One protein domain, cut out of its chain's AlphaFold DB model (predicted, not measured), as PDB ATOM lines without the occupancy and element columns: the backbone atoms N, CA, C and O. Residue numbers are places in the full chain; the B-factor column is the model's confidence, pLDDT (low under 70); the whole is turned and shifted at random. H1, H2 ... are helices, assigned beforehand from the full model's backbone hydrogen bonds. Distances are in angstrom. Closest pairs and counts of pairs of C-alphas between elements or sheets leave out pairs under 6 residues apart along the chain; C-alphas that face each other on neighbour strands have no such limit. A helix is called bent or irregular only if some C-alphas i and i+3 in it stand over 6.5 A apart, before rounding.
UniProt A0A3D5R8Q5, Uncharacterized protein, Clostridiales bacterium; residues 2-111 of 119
ATOM      1  N   ARG A   2     340.297 398.605 201.215       77.56
ATOM      2  CA  ARG A   2     339.233 397.563 201.178       77.56
ATOM      3  C   ARG A   2     338.457 397.450 199.854       77.56
ATOM      4  O   ARG A   2     338.126 396.346 199.441       77.56
ATOM      5  N   LYS A   3     338.174 398.576 199.181       84.62
ATOM      6  CA  LYS A   3     337.541 398.572 197.846       84.62
ATOM      7  C   LYS A   3     338.422 397.873 196.803       84.62
ATOM      8  O   LYS A   3     337.912 397.071 196.037       84.62
ATOM      9  N   PHE A   4     339.728 398.150 196.833       89.12
ATOM     10  CA  PHE A   4     340.713 397.498 195.972       89.12
ATOM     11  C   PHE A   4     340.743 395.990 196.238       89.12
ATOM     12  O   PHE A   4     340.468 395.224 195.328       89.12
ATOM     13  N   LEU A   5     340.904 395.576 197.501       89.81
ATOM     14  CA  LEU A   5     340.915 394.162 197.895       89.81
ATOM     15  C   LEU A   5     339.666 393.400 197.422       89.81
ATOM     16  O   LEU A   5     339.774 392.275 196.952       89.81
ATOM     17  N   ARG A   6     338.490 394.038 197.499       91.12
ATOM     18  CA  ARG A   6     337.216 393.462 197.048       91.12
ATOM     19  C   ARG A   6     337.164 393.259 195.537       91.12
ATOM     20  O   ARG A   6     336.592 392.277 195.082       91.12
ATOM     21  N   ILE A   7     337.683 394.205 194.760       94.25
ATOM     22  CA  ILE A   7     337.732 394.076 193.300       94.25
ATOM     23  C   ILE A   7     338.753 392.999 192.933       94.25
ATOM     24  O   ILE A   7     338.424 392.079 192.191       94.25
ATOM     25  N   THR A   8     339.947 393.062 193.523       95.12
ATOM     26  CA  THR A   8     341.031 392.112 193.271       95.12
ATOM     27  C   THR A   8     340.621 390.681 193.601       95.12
ATOM     28  O   THR A   8     340.807 389.806 192.765       95.12
ATOM     29  N   SER A   9     340.003 390.423 194.759       95.44
ATOM     30  CA  SER A   9     339.579 389.067 195.134       95.44
ATOM     31  C   SER A   9     338.550 388.481 194.165       95.44
ATOM     32  O   SER A   9     338.577 387.286 193.888       95.44
ATOM     33  N   ARG A  10     337.674 389.323 193.602       96.19
ATOM     34  CA  ARG A  10     336.669 388.894 192.625       96.19
ATOM     35  C   ARG A  10     337.271 388.603 191.261       96.19
ATOM     36  O   ARG A  10     336.930 387.588 190.667       96.19
ATOM     37  N   ILE A  11     338.168 389.467 190.788       97.56
ATOM     38  CA  ILE A  11     338.899 389.238 189.538       97.56
ATOM     39  C   ILE A  11     339.718 387.950 189.656       97.56
ATOM     40  O   ILE A  11     339.626 387.096 188.782       97.56
ATOM     41  N   LEU A  12     340.445 387.770 190.764       97.56
ATOM     42  CA  LEU A  12     341.208 386.549 191.025       97.56
ATOM     43  C   LEU A  12     340.314 385.309 191.042       97.56
ATOM     44  O   LEU A  12     340.665 384.324 190.403       97.56
ATOM     45  N   PHE A  13     339.152 385.363 191.706       98.00
ATOM     46  CA  PHE A  13     338.202 384.251 191.676       98.00
ATOM     47  C   PHE A  13     337.803 383.897 190.247       98.00
ATOM     48  O   PHE A  13     337.919 382.742 189.863       98.00
ATOM     49  N   VAL A  14     337.365 384.879 189.454       98.00
ATOM     50  CA  VAL A  14     336.913 384.636 188.077       98.00
ATOM     51  C   VAL A  14     338.036 384.053 187.222       98.00
ATOM     52  O   VAL A  14     337.793 383.095 186.499       98.00
ATOM     53  N   LEU A  15     339.260 384.580 187.327       97.12
ATOM     54  CA  LEU A  15     340.408 384.084 186.564       97.12
ATOM     55  C   LEU A  15     340.769 382.642 186.932       97.12
ATOM     56  O   LEU A  15     340.894 381.795 186.051       97.12
ATOM     57  N   VAL A  16     340.901 382.353 188.227       96.62
ATOM     58  CA  VAL A  16     341.260 381.014 188.712       96.62
ATOM     59  C   VAL A  16     340.139 380.019 188.417       96.62
ATOM     60  O   VAL A  16     340.395 378.923 187.926       96.62
ATOM     61  N   PHE A  17     338.883 380.405 188.650       96.44
ATOM     62  CA  PHE A  17     337.730 379.567 188.342       96.44
ATOM     63  C   PHE A  17     337.634 379.271 186.845       96.44
ATOM     64  O   PHE A  17     337.432 378.120 186.479       96.44
ATOM     65  N   ALA A  18     337.817 380.272 185.977       95.88
ATOM     66  CA  ALA A  18     337.792 380.080 184.529       95.88
ATOM     67  C   ALA A  18     338.909 379.140 184.060       95.88
ATOM     68  O   ALA A  18     338.640 378.228 183.282       95.88
ATOM     69  N   PHE A  19     340.130 379.308 184.577       93.94
ATOM     70  CA  PHE A  19     341.253 378.416 184.285       93.94
ATOM     71  C   PHE A  19     340.913 376.951 184.608       93.94
ATOM     72  O   PHE A  19     341.020 376.073 183.753       93.94
ATOM     73  N   PHE A  20     340.400 376.672 185.803       92.19
ATOM     74  CA  PHE A  20     340.024 375.305 186.168       92.19
ATOM     75  C   PHE A  20     338.759 374.807 185.463       92.19
ATOM     76  O   PHE A  20     338.674 373.630 185.131       92.19
ATOM     77  N   ALA A  21     337.797 375.681 185.165       91.38
ATOM     78  CA  ALA A  21     336.643 375.320 184.348       91.38
ATOM     79  C   ALA A  21     337.088 374.843 182.958       91.38
ATOM     80  O   ALA A  21     336.575 373.838 182.472       91.38
ATOM     81  N   THR A  22     338.086 375.497 182.346       89.88
ATOM     82  CA  THR A  22     338.665 375.019 181.080       89.88
ATOM     83  C   THR A  22     339.361 373.669 181.219       89.88
ATOM     84  O   THR A  22     339.220 372.838 180.325       89.88
ATOM     85  N   PHE A  23     340.028 373.407 182.348       86.44
ATOM     86  CA  PHE A  23     340.625 372.102 182.638       86.44
ATOM     87  C   PHE A  23     339.560 370.998 182.718       86.44
ATOM     88  O   PHE A  23     339.678 369.995 182.027       86.44
ATOM     89  N   PHE A  24     338.467 371.209 183.460       83.94
ATOM     90  CA  PHE A  24     337.372 370.232 183.536       83.94
ATOM     91  C   PHE A  24     336.664 370.013 182.199       83.94
ATOM     92  O   PHE A  24     336.238 368.902 181.905       83.94
ATOM     93  N   VAL A  25     336.529 371.057 181.381       83.94
ATOM     94  CA  VAL A  25     335.991 370.922 180.021       83.94
ATOM     95  C   VAL A  25     336.934 370.096 179.145       83.94
ATOM     96  O   VAL A  25     336.454 369.248 178.398       83.94
ATOM     97  N   GLY A  26     338.247 370.306 179.253       81.94
ATOM     98  CA  GLY A  26     339.248 369.515 178.538       81.94
ATOM     99  C   GLY A  26     339.237 368.045 178.955       81.94
ATOM    100  O   GLY A  26     339.004 367.173 178.125       81.94
ATOM    101  N   GLU A  27     339.396 367.785 180.250       77.25
ATOM    102  CA  GLU A  27     339.415 366.429 180.817       77.25
ATOM    103  C   GLU A  27     338.070 365.709 180.699       77.25
ATOM    104  O   GLU A  27     338.016 364.493 180.564       77.25
ATOM    105  N   GLY A  28     336.960 366.443 180.741       71.25
ATOM    106  CA  GLY A  28     335.629 365.878 180.587       71.25
ATOM    107  C   GLY A  28     335.237 365.708 179.121       71.25
ATOM    108  O   GLY A  28     335.095 364.601 178.613       71.25
ATOM    109  N   LEU A  29     334.990 366.816 178.423       67.69
ATOM    110  CA  LEU A  29     334.354 366.779 177.103       67.69
ATOM    111  C   LEU A  29     335.310 366.374 175.975       67.69
ATOM    112  O   LEU A  29     334.837 365.832 174.976       67.69
ATOM    113  N   LEU A  30     336.615 366.651 176.098       67.06
ATOM    114  CA  LEU A  30     337.575 366.465 175.001       67.06
ATOM    115  C   LEU A  30     338.384 365.168 175.092       67.06
ATOM    116  O   LEU A  30     338.844 364.692 174.057       67.06
ATOM    117  N   SER A  31     338.525 364.571 176.279       67.06
ATOM    118  CA  SER A  31     339.255 363.306 176.466       67.06
ATOM    119  C   SER A  31     338.569 362.102 175.809       67.06
ATOM    120  O   SER A  31     339.203 361.077 175.584       67.06
ATOM    121  N   GLY A  32     337.274 362.197 175.480       58.47
ATOM    122  CA  GLY A  32     336.502 361.105 174.874       58.47
ATOM    123  C   GLY A  32     336.171 359.950 175.830       58.47
ATOM    124  O   GLY A  32     335.187 359.252 175.595       58.47
ATOM    125  N   GLU A  33     336.897 359.809 176.944       56.81
ATOM    126  CA  GLU A  33     336.703 358.770 177.969       56.81
ATOM    127  C   GLU A  33     335.326 358.854 178.650       56.81
ATOM    128  O   GLU A  33     334.723 357.831 178.984       56.81
ATOM    129  N   LEU A  34     334.744 360.058 178.753       58.22
ATOM    130  CA  LEU A  34     333.383 360.240 179.275       58.22
ATOM    131  C   LEU A  34     332.315 359.458 178.498       58.22
ATOM    132  O   LEU A  34     331.278 359.127 179.075       58.22
ATOM    133  N   LYS A  35     332.524 359.195 177.199       57.00
ATOM    134  CA  LYS A  35     331.530 358.508 176.361       57.00
ATOM    135  C   LYS A  35     331.465 357.003 176.608       57.00
ATOM    136  O   LYS A  35     330.410 356.431 176.352       57.00
ATOM    137  N   GLU A  36     332.539 356.380 177.089       59.59
ATOM    138  CA  GLU A  36     332.596 354.919 177.245       59.59
ATOM    139  C   GLU A  36     332.461 354.461 178.700       59.59
ATOM    140  O   GLU A  36     331.796 353.460 178.957       59.59
ATOM    141  N   THR A  37     333.018 355.201 179.664       65.75
ATOM    142  CA  THR A  37     333.067 354.773 181.077       65.75
ATOM    143  C   THR A  37     332.356 355.714 182.051       65.75
ATOM    144  O   THR A  37     332.216 355.388 183.229       65.75
ATOM    145  N   GLY A  38     331.864 356.862 181.574       66.94
ATOM    146  CA  GLY A  38     331.304 357.916 182.420       66.94
ATOM    147  C   GLY A  38     332.378 358.764 183.113       66.94
ATOM    148  O   GLY A  38     333.573 358.577 182.902       66.94
ATOM    149  N   MET A  39     331.946 359.747 183.914       71.44
ATOM    150  CA  MET A  39     332.858 360.660 184.613       71.44
ATOM    151  C   MET A  39     333.580 359.946 185.755       71.44
ATOM    152  O   MET A  39     332.891 359.416 186.631       71.44
ATOM    153  N   PRO A  40     334.929 359.974 185.795       79.69
ATOM    154  CA  PRO A  40     335.673 359.483 186.944       79.69
ATOM    155  C   PRO A  40     335.128 360.127 188.216       79.69
ATOM    156  O   PRO A  40     334.883 361.340 188.255       79.69
ATOM    157  N   MET A  41     334.917 359.318 189.254       83.00
ATOM    158  CA  MET A  41     334.296 359.772 190.502       83.00
ATOM    159  C   MET A  41     335.056 360.959 191.104       83.00
ATOM    160  O   MET A  41     334.483 361.827 191.760       83.00
ATOM    161  N   GLU A  42     336.351 361.033 190.838       82.88
ATOM    162  CA  GLU A  42     337.240 362.052 191.372       82.88
ATOM    163  C   GLU A  42     337.073 363.382 190.652       82.88
ATOM    164  O   GLU A  42     336.982 364.425 191.302       82.88
ATOM    165  N   LEU A  43     336.909 363.337 189.328       83.12
ATOM    166  CA  LEU A  43     336.542 364.509 188.545       83.12
ATOM    167  C   LEU A  43     335.161 365.023 188.982       83.12
ATOM    168  O   LEU A  43     334.978 366.227 189.154       83.12
ATOM    169  N   LEU A  44     334.211 364.119 189.247       87.50
ATOM    170  CA  LEU A  44     332.871 364.480 189.714       87.50
ATOM    171  C   LEU A  44     332.902 365.173 191.087       87.50
ATOM    172  O   LEU A  44     332.267 366.215 191.264       87.50
ATOM    173  N   ILE A  45     333.666 364.640 192.048       90.31
ATOM    174  CA  ILE A  45     333.842 365.249 193.379       90.31
ATOM    175  C   ILE A  45     334.454 366.648 193.256       90.31
ATOM    176  O   ILE A  45     333.971 367.592 193.889       90.31
ATOM    177  N   MET A  46     335.475 366.805 192.412       88.44
ATOM    178  CA  MET A  46     336.083 368.109 192.156       88.44
ATOM    179  C   MET A  46     335.093 369.094 191.536       88.44
ATOM    180  O   MET A  46     334.992 370.225 192.008       88.44
ATOM    181  N   VAL A  47     334.322 368.678 190.529       91.00
ATOM    182  CA  VAL A  47     333.304 369.527 189.890       91.00
ATOM    183  C   VAL A  47     332.263 369.987 190.911       91.00
ATOM    184  O   VAL A  47     331.950 371.176 190.968       91.00
ATOM    185  N   ILE A  48     331.769 369.089 191.770       93.44
ATOM    186  CA  ILE A  48     330.816 369.439 192.834       93.44
ATOM    187  C   ILE A  48     331.424 370.470 193.792       93.44
ATOM    188  O   ILE A  48     330.791 371.483 194.092       93.44
ATOM    189  N   SER A  49     332.664 370.256 194.234       94.50
ATOM    190  CA  SER A  49     333.384 371.211 195.083       94.50
ATOM    191  C   SER A  49     333.527 372.584 194.408       94.50
ATOM    192  O   SER A  49     333.257 373.622 195.015       94.50
ATOM    193  N   PHE A  50     333.846 372.610 193.113       94.44
ATOM    194  CA  PHE A  50     333.913 373.838 192.323       94.44
ATOM    195  C   PHE A  50     332.571 374.563 192.228       94.44
ATOM    196  O   PHE A  50     332.528 375.786 192.379       94.44
ATOM    197  N   LEU A  51     331.467 373.839 192.042       95.62
ATOM    198  CA  LEU A  51     330.127 374.427 192.055       95.62
ATOM    199  C   LEU A  51     329.796 375.042 193.421       95.62
ATOM    200  O   LEU A  51     329.254 376.146 193.477       95.62
ATOM    201  N   ILE A  52     330.181 374.390 194.523       96.62
ATOM    202  CA  ILE A  52     330.030 374.950 195.875       96.62
ATOM    203  C   ILE A  52     330.841 376.244 196.016       96.62
ATOM    204  O   ILE A  52     330.323 377.240 196.524       96.62
ATOM    205  N   MET A  53     332.081 376.278 195.522       97.88
ATOM    206  CA  MET A  53     332.895 377.498 195.533       97.88
ATOM    207  C   MET A  53     332.292 378.605 194.661       97.88
ATOM    208  O   MET A  53     332.317 379.767 195.061       97.88
ATOM    209  N   LEU A  54     331.690 378.278 193.513       98.06
ATOM    210  CA  LEU A  54     330.967 379.243 192.680       98.06
ATOM    211  C   LEU A  54     329.754 379.827 193.421       98.06
ATOM    212  O   LEU A  54     329.546 381.041 193.408       98.06
ATOM    213  N   ILE A  55     328.989 378.989 194.125       98.00
ATOM    214  CA  ILE A  55     327.897 379.437 195.002       98.00
ATOM    215  C   ILE A  55     328.451 380.336 196.114       98.00
ATOM    216  O   ILE A  55     327.887 381.399 196.390       98.00
ATOM    217  N   GLY A  56     329.584 379.973 196.716       97.88
ATOM    218  CA  GLY A  56     330.310 380.808 197.675       97.88
ATOM    219  C   GLY A  56     330.671 382.179 197.105       97.88
ATOM    220  O   GLY A  56     330.390 383.219 197.700       97.88
ATOM    221  N   PHE A  57     331.202 382.212 195.890       98.06
ATOM    222  CA  PHE A  57     331.526 383.456 195.211       98.06
ATOM    223  C   PHE A  57     330.287 384.319 194.953       98.06
ATOM    224  O   PHE A  57     330.299 385.506 195.280       98.06
ATOM    225  N   ILE A  58     329.196 383.747 194.443       97.88
ATOM    226  CA  ILE A  58     327.945 384.479 194.186       97.88
ATOM    227  C   ILE A  58     327.337 385.002 195.497       97.88
ATOM    228  O   ILE A  58     326.933 386.164 195.591       97.88
ATOM    229  N   THR A  59     327.315 384.183 196.549       96.94
ATOM    230  CA  THR A  59     326.810 384.591 197.871       96.94
ATOM    231  C   THR A  59     327.687 385.663 198.524       96.94
ATOM    232  O   THR A  59     327.165 386.502 199.265       96.94
ATOM    233  N   SER A  60     328.978 385.740 198.167       96.31
ATOM    234  CA  SER A  60     329.903 386.770 198.660       96.31
ATOM    235  C   SER A  60     329.502 388.205 198.301       96.31
ATOM    236  O   SER A  60     329.920 389.159 198.962       96.31
ATOM    237  N   PHE A  61     328.662 388.388 197.274       94.12
ATOM    238  CA  PHE A  61     328.115 389.699 196.924       94.12
ATOM    239  C   PHE A  61     327.105 390.207 197.959       94.12
ATOM    240  O   PHE A  61     326.990 391.422 198.123       94.12
ATOM    241  N   LYS A  62     326.414 389.297 198.662       93.69
ATOM    242  CA  LYS A  62     325.454 389.610 199.732       93.69
ATOM    243  C   LYS A  62     326.115 389.592 201.112       93.69
ATOM    244  O   LYS A  62     325.949 390.535 201.872       93.69
ATOM    245  N   SER A  63     326.896 388.551 201.412       94.38
ATOM    246  CA  SER A  63     327.693 388.446 202.640       94.38
ATOM    247  C   SER A  63     329.091 387.964 202.297       94.38
ATOM    248  O   SER A  63     329.296 386.801 201.945       94.38
ATOM    249  N   ALA A  64     330.061 388.869 202.422       93.94
ATOM    250  CA  ALA A  64     331.450 388.573 202.113       93.94
ATOM    251  C   ALA A  64     331.999 387.470 203.030       93.94
ATOM    252  O   ALA A  64     332.704 386.586 202.555       93.94
ATOM    253  N   LYS A  65     331.631 387.453 204.316       95.06
ATOM    254  CA  LYS A  65     332.073 386.392 205.226       95.06
ATOM    255  C   LYS A  65     331.477 385.040 204.878       95.06
ATOM    256  O   LYS A  65     332.237 384.090 204.749       95.06
ATOM    257  N   PHE A  66     330.160 384.939 204.689       96.00
ATOM    258  CA  PHE A  66     329.543 383.647 204.378       96.00
ATOM    259  C   PHE A  66     330.043 383.092 203.040       96.00
ATOM    260  O   PHE A  66     330.520 381.961 202.977       96.00
ATOM    261  N   GLY A  67     330.030 383.914 201.987       96.88
ATOM    262  CA  GLY A  67     330.507 383.488 200.675       96.88
ATOM    263  C   GLY A  67     332.002 383.168 200.648       96.88
ATOM    264  O   GLY A  67     332.419 382.174 200.058       96.88
ATOM    265  N   GLY A  68     332.816 383.962 201.347       97.38
ATOM    266  CA  GLY A  68     334.247 383.705 201.470       97.38
ATOM    267  C   GLY A  68     334.570 382.435 202.264       97.38
ATOM    268  O   GLY A  68     335.494 381.725 201.882       97.38
ATOM    269  N   ILE A  69     333.788 382.099 203.301       98.00
ATOM    270  CA  ILE A  69     333.913 380.825 204.034       98.00
ATOM    271  C   ILE A  69     333.629 379.641 203.112       98.00
ATOM    272  O   ILE A  69     334.381 378.674 203.146       98.00
ATOM    273  N   LEU A  70     332.595 379.713 202.268       98.06
ATOM    274  CA  LEU A  70     332.291 378.643 201.313       98.06
ATOM    275  C   LEU A  70     333.429 378.431 200.305       98.06
ATOM    276  O   LEU A  70     333.831 377.296 200.066       98.06
ATOM    277  N   VAL A  71     333.990 379.516 199.759       98.31
ATOM    278  CA  VAL A  71     335.148 379.442 198.847       98.31
ATOM    279  C   VAL A  71     336.375 378.866 199.562       98.31
ATOM    280  O   VAL A  71     337.035 377.971 199.042       98.31
ATOM    281  N   PHE A  72     336.659 379.344 200.774       98.25
ATOM    282  CA  PHE A  72     337.779 378.881 201.591       98.25
ATOM    283  C   PHE A  72     337.663 377.392 201.941       98.25
ATOM    284  O   PHE A  72     338.609 376.633 201.743       98.25
ATOM    285  N   ALA A  73     336.493 376.970 202.425       97.94
ATOM    286  CA  ALA A  73     336.222 375.588 202.792       97.94
ATOM    287  C   ALA A  73     336.290 374.657 201.575       97.94
ATOM    288  O   ALA A  73     336.855 373.575 201.691       97.94
ATOM    289  N   GLY A  74     335.795 375.084 200.407       97.19
ATOM    290  CA  GLY A  74     335.942 374.328 199.160       97.19
ATOM    291  C   GLY A  74     337.405 374.159 198.736       97.19
ATOM    292  O   GLY A  74     337.817 373.066 198.357       97.19
ATOM    293  N   GLY A  75     338.227 375.202 198.893       97.25
ATOM    294  CA  GLY A  75     339.670 375.119 198.653       97.25
ATOM    295  C   GLY A  75     340.379 374.140 199.597       97.25
ATOM    296  O   GLY A  75     341.179 373.322 199.146       97.25
ATOM    297  N   ILE A  76     340.047 374.170 200.895       97.50
ATOM    298  CA  ILE A  76     340.554 373.187 201.871       97.50
ATOM    299  C   ILE A  76     340.101 371.780 201.501       97.50
ATOM    300  O   ILE A  76     340.915 370.862 201.521       97.50
ATOM    301  N   PHE A  77     338.823 371.610 201.164       97.25
ATOM    302  CA  PHE A  77     338.271 370.319 200.782       97.25
ATOM    303  C   PHE A  77     339.014 369.742 199.574       97.25
ATOM    304  O   PHE A  77     339.430 368.592 199.630       97.25
ATOM    305  N   ASN A  78     339.268 370.544 198.535       94.19
ATOM    306  CA  ASN A  78     340.042 370.107 197.372       94.19
ATOM    307  C   ASN A  78     341.470 369.690 197.740       94.19
ATOM    308  O   ASN A  78     341.920 368.628 197.317       94.19
ATOM    309  N   ALA A  79     342.176 370.494 198.542       94.94
ATOM    310  CA  ALA A  79     343.530 370.156 198.982       94.94
ATOM    311  C   ALA A  79     343.551 368.858 199.804       94.94
ATOM    312  O   ALA A  79     344.350 367.962 199.542       94.94
ATOM    313  N   ALA A  80     342.646 368.737 200.778       95.06
ATOM    314  CA  ALA A  80     342.535 367.558 201.625       95.06
ATOM    315  C   ALA A  80     342.164 366.314 200.810       95.06
ATOM    316  O   ALA A  80     342.755 365.260 201.011       95.06
ATOM    317  N   TYR A  81     341.231 366.441 199.866       93.38
ATOM    318  CA  TYR A  81     340.810 365.347 198.998       93.38
ATOM    319  C   TYR A  81     341.975 364.799 198.163       93.38
ATOM    320  O   TYR A  81     342.179 363.586 198.126       93.38
ATOM    321  N   MET A  82     342.784 365.683 197.571       91.50
ATOM    322  CA  MET A  82     343.977 365.294 196.810       91.50
ATOM    323  C   MET A  82     345.003 364.566 197.680       91.50
ATOM    324  O   MET A  82     345.484 363.504 197.301       91.50
ATOM    325  N   ILE A  83     345.272 365.074 198.886       92.50
ATOM    326  CA  ILE A  83     346.211 364.434 199.821       92.50
ATOM    327  C   ILE A  83     345.684 363.079 200.308       92.50
ATOM    328  O   ILE A  83     346.454 362.132 200.433       92.50
ATOM    329  N   ILE A  84     344.385 362.953 200.591       91.94
ATOM    330  CA  ILE A  84     343.793 361.695 201.070       91.94
ATOM    331  C   ILE A  84     343.865 360.614 199.990       91.94
ATOM    332  O   ILE A  84     344.134 359.457 200.305       91.94
ATOM    333  N   ARG A  85     343.620 360.976 198.726       87.44
ATOM    334  CA  ARG A  85     343.601 360.014 197.622       87.44
ATOM    335  C   ARG A  85     345.004 359.669 197.123       87.44
ATOM    336  O   ARG A  85     345.296 358.498 196.906       87.44
ATOM    337  N   GLY A  86     345.838 360.681 196.918       83.75
ATOM    338  CA  GLY A  86     347.155 360.547 196.303       83.75
ATOM    339  C   GLY A  86     348.318 360.483 197.286       83.75
ATOM    340  O   GLY A  86     349.445 360.215 196.890       83.75
ATOM    341  N   GLY A  87     348.089 360.727 198.577       86.62
ATOM    342  CA  GLY A  87     349.163 360.830 199.560       86.62
ATOM    343  C   GLY A  87     350.070 362.040 199.312       86.62
ATOM    344  O   GLY A  87     349.673 363.049 198.732       86.62
ATOM    345  N   LEU A  88     351.320 361.947 199.774       88.56
ATOM    346  CA  LEU A  88     352.304 363.026 199.621       88.56
ATOM    347  C   LEU A  88     352.830 363.182 198.186       88.56
ATOM    348  O   LEU A  88     353.405 364.224 197.885       88.56
ATOM    349  N   SER A  89     352.634 362.195 197.302       88.12
ATOM    350  CA  SER A  89     353.016 362.324 195.888       88.12
ATOM    351  C   SER A  89     352.155 363.337 195.135       88.12
ATOM    352  O   SER A  89     352.641 363.941 194.186       88.12
ATOM    353  N   ASP A  90     350.933 363.597 195.608       89.44
ATOM    354  CA  ASP A  90     349.985 364.516 194.965       89.44
ATOM    355  C   ASP A  90     349.920 365.875 195.683       89.44
ATOM    356  O   ASP A  90     348.949 366.629 195.558       89.44
ATOM    357  N   ILE A  91     350.965 366.222 196.444       92.50
ATOM    358  CA  ILE A  91     351.028 367.502 197.157       92.50
ATOM    359  C   ILE A  91     350.955 368.692 196.195       92.50
ATOM    360  O   ILE A  91     350.273 369.675 196.484       92.50
ATOM    361  N   ASP A  92     351.570 368.576 195.018       92.81
ATOM    362  CA  ASP A  92     351.527 369.614 193.991       92.81
ATOM    363  C   ASP A  92     350.098 369.812 193.478       92.81
ATOM    364  O   ASP A  92     349.629 370.945 193.370       92.81
ATOM    365  N   ALA A  93     349.355 368.723 193.259       89.00
ATOM    366  CA  ALA A  93     347.948 368.789 192.880       89.00
ATOM    367  C   ALA A  93     347.100 369.427 193.993       89.00
ATOM    368  O   ALA A  93     346.284 370.311 193.725       89.00
ATOM    369  N   ALA A  94     347.329 369.059 195.256       92.69
ATOM    370  CA  ALA A  94     346.641 369.666 196.393       92.69
ATOM    371  C   ALA A  94     346.877 371.185 196.476       92.69
ATOM    372  O   ALA A  94     345.941 371.955 196.722       92.69
ATOM    373  N   LEU A  95     348.110 371.628 196.223       94.56
ATOM    374  CA  LEU A  95     348.460 373.045 196.178       94.56
ATOM    375  C   LEU A  95     347.817 373.741 194.975       94.56
ATOM    376  O   LEU A  95     347.223 374.801 195.151       94.56
ATOM    377  N   ILE A  96     347.865 373.146 193.784       93.19
ATOM    378  CA  ILE A  96     347.290 373.722 192.562       93.19
ATOM    379  C   ILE A  96     345.769 373.882 192.699       93.19
ATOM    380  O   ILE A  96     345.247 374.978 192.496       93.19
ATOM    381  N   PHE A  97     345.049 372.827 193.086       90.94
ATOM    382  CA  PHE A  97     343.581 372.819 193.103       90.94
ATOM    383  C   PHE A  97     342.956 373.415 194.372       90.94
ATOM    384  O   PHE A  97     341.767 373.751 194.368       90.94
ATOM    385  N   GLY A  98     343.720 373.540 195.460       95.00
ATOM    386  CA  GLY A  98     343.225 374.046 196.740       95.00
ATOM    387  C   GLY A  98     343.711 375.450 197.087       95.00
ATOM    388  O   GLY A  98     342.901 376.338 197.371       95.00
ATOM    389  N   LEU A  99     345.029 375.681 197.054       96.31
ATOM    390  CA  LEU A  99     345.652 376.889 197.612       96.31
ATOM    391  C   LEU A  99     345.113 378.203 197.015       96.31
ATOM    392  O   LEU A  99     344.828 379.117 197.797       96.31
ATOM    393  N   PRO A 100     344.899 378.333 195.688       97.56
ATOM    394  CA  PRO A 100     344.326 379.548 195.118       97.56
ATOM    395  C   PRO A 100     342.971 379.907 195.735       97.56
ATOM    396  O   PRO A 100     342.752 381.057 196.118       97.56
ATOM    397  N   PHE A 101     342.077 378.931 195.903       97.81
ATOM    398  CA  PHE A 101     340.744 379.159 196.464       97.81
ATOM    399  C   PHE A 101     340.776 379.423 197.967       97.81
ATOM    400  O   PHE A 101     340.012 380.258 198.448       97.81
ATOM    401  N   ILE A 102     341.703 378.804 198.703       98.12
ATOM    402  CA  ILE A 102     341.954 379.125 200.115       98.12
ATOM    403  C   ILE A 102     342.323 380.609 200.250       98.12
ATOM    404  O   ILE A 102     341.692 381.350 201.008       98.12
ATOM    405  N   ILE A 103     343.305 381.070 199.469       97.69
ATOM    406  CA  ILE A 103     343.757 382.467 199.496       97.69
ATOM    407  C   ILE A 103     342.612 383.401 199.094       97.69
ATOM    408  O   ILE A 103     342.327 384.373 199.794       97.69
ATOM    409  N   ILE A 104     341.912 383.101 198.001       97.94
ATOM    410  CA  ILE A 104     340.805 383.926 197.512       97.94
ATOM    411  C   ILE A 104     339.667 383.994 198.537       97.94
ATOM    412  O   ILE A 104     339.152 385.083 198.794       97.94
ATOM    413  N   GLY A 105     339.309 382.878 199.174       97.31
ATOM    414  CA  GLY A 105     338.306 382.834 200.237       97.31
ATOM    415  C   GLY A 105     338.667 383.751 201.408       97.31
ATOM    416  O   GLY A 105     337.847 384.575 201.819       97.31
ATOM    417  N   LEU A 106     339.920 383.715 201.876       96.88
ATOM    418  CA  LEU A 106     340.421 384.628 202.916       96.88
ATOM    419  C   LEU A 106     340.365 386.101 202.481       96.88
ATOM    420  O   LEU A 106     339.929 386.970 203.246       96.88
ATOM    421  N   LEU A 107     340.764 386.398 201.242       96.12
ATOM    422  CA  LEU A 107     340.672 387.750 200.689       96.12
ATOM    423  C   LEU A 107     339.217 388.229 200.644       96.12
ATOM    424  O   LEU A 107     338.940 389.374 200.987       96.12
ATOM    425  N   ILE A 108     338.270 387.365 200.281       95.56
ATOM    426  CA  ILE A 108     336.844 387.697 200.287       95.56
ATOM    427  C   ILE A 108     336.359 387.970 201.721       95.56
ATOM    428  O   ILE A 108     335.775 389.032 201.952       95.56
ATOM    429  N   ILE A 109     336.656 387.096 202.692       95.31
ATOM    430  CA  ILE A 109     336.245 387.251 204.105       95.31
ATOM    431  C   ILE A 109     336.703 388.602 204.670       95.31
ATOM    432  O   ILE A 109     335.932 389.327 205.301       95.31
ATOM    433  N   THR A 110     337.949 388.991 204.401       92.81
ATOM    434  CA  THR A 110     338.534 390.241 204.920       92.81
ATOM    435  C   THR A 110     337.956 391.514 204.285       92.81
ATOM    436  O   THR A 110     338.197 392.623 204.774       92.81
ATOM    437  N   THR A 111     337.144 391.392 203.227       89.88
ATOM    438  CA  THR A 111     336.477 392.533 202.574       89.88
ATOM    439  C   THR A 111     335.140 392.918 203.201       89.88
ATOM    440  O   THR A 111     334.559 393.948 202.815       89.88
TER     441      THR A 111
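AT A GLANCE: This is residues 2 to 111 of the 119 residues of an uncharacterized protein of Clostridiales bacterium (UniProt A0A3D5R8Q5). Four long rods, H1, H3 and the two arms of H4, which folds back on itself, run back and forth as a bundle in which each touches the next and H4b touches H1 again. H1 and H4b spread apart away from their contact, and the small H2 sticks out at one end. The printed part has 110 residues with four named helices, H1 to H4 along the chain, and no named strand; its class is all helix. It is compact, with a radius of gyration of the C-alphas of 14.5 A, yet elongated, spanning 48 by 29 by 18 A.

HOW THE PARTS SIT: H1, residues 2 to 30, touches H3, residues 41 to 59, opposite ways at a shallow tilt of 27 degrees; the closest C-alphas, of Phe 24 and Val 47, are 7.6 A apart. H2, residues 34 to 37, is close to H1 but not clearly touching, Gly 28 and Leu 34 having C-alphas 6.2 A apart. H4, residues 64 to 109, was assigned as one helix by its hydrogen bonds but is bent, C-alphas 85 and 88 being 9.4 A apart; its arms are H4a, residues 64 to 85, and H4b, residues 88 to 109. H3 and H4a form a helical hairpin at 13 degrees, closest at the C-alphas of Gly 56 and Gly 67, 4.0 A. H4a and H4b touch, opposite ways at a shallow tilt of 4 degrees, closest at the C-alphas of Ala 79 and Ala 94, 4.1 A. H4b is irregular, C-alphas 89 and 92 being 7.7 A apart, with a kink of 46 degrees near residue 95. Residues 100 to 108 of H4b alone touch residues 5 to 16 of H1, opposite ways at a steep tilt of 37 degrees, only just past shallow; the closest C-alphas, of Ser 9 and Ile 104, are 5.8 A apart. H3 and H4b are near each other, with 10 pairs of C-alphas within 10 A, and H1, H3 and H4b form a bundle, helices grouped together lengthwise. In H1, H3 and H4a every O i to N i+4 pair is within hydrogen-bond range, in H4b 14 of 18; H2 is too short for such a pair.

IN THESE COORDINATES: H1 begins at C-alpha 2 (339.233, 397.563, 201.178) and is 40.7 A long. H3 is 27.0 A long, H4a 31.4 A and H4b 29.4 A, ending at C-alpha 109 (336.245, 387.251, 204.105).

THE WHOLE: The C-alphas of Arg 2 and Glu 36 are the two farthest apart, 49.3 A. The printed part has no cut, and its three links are tight. Residues 30 to 37 stand free, and residues 29 to 38 have pLDDT under 70.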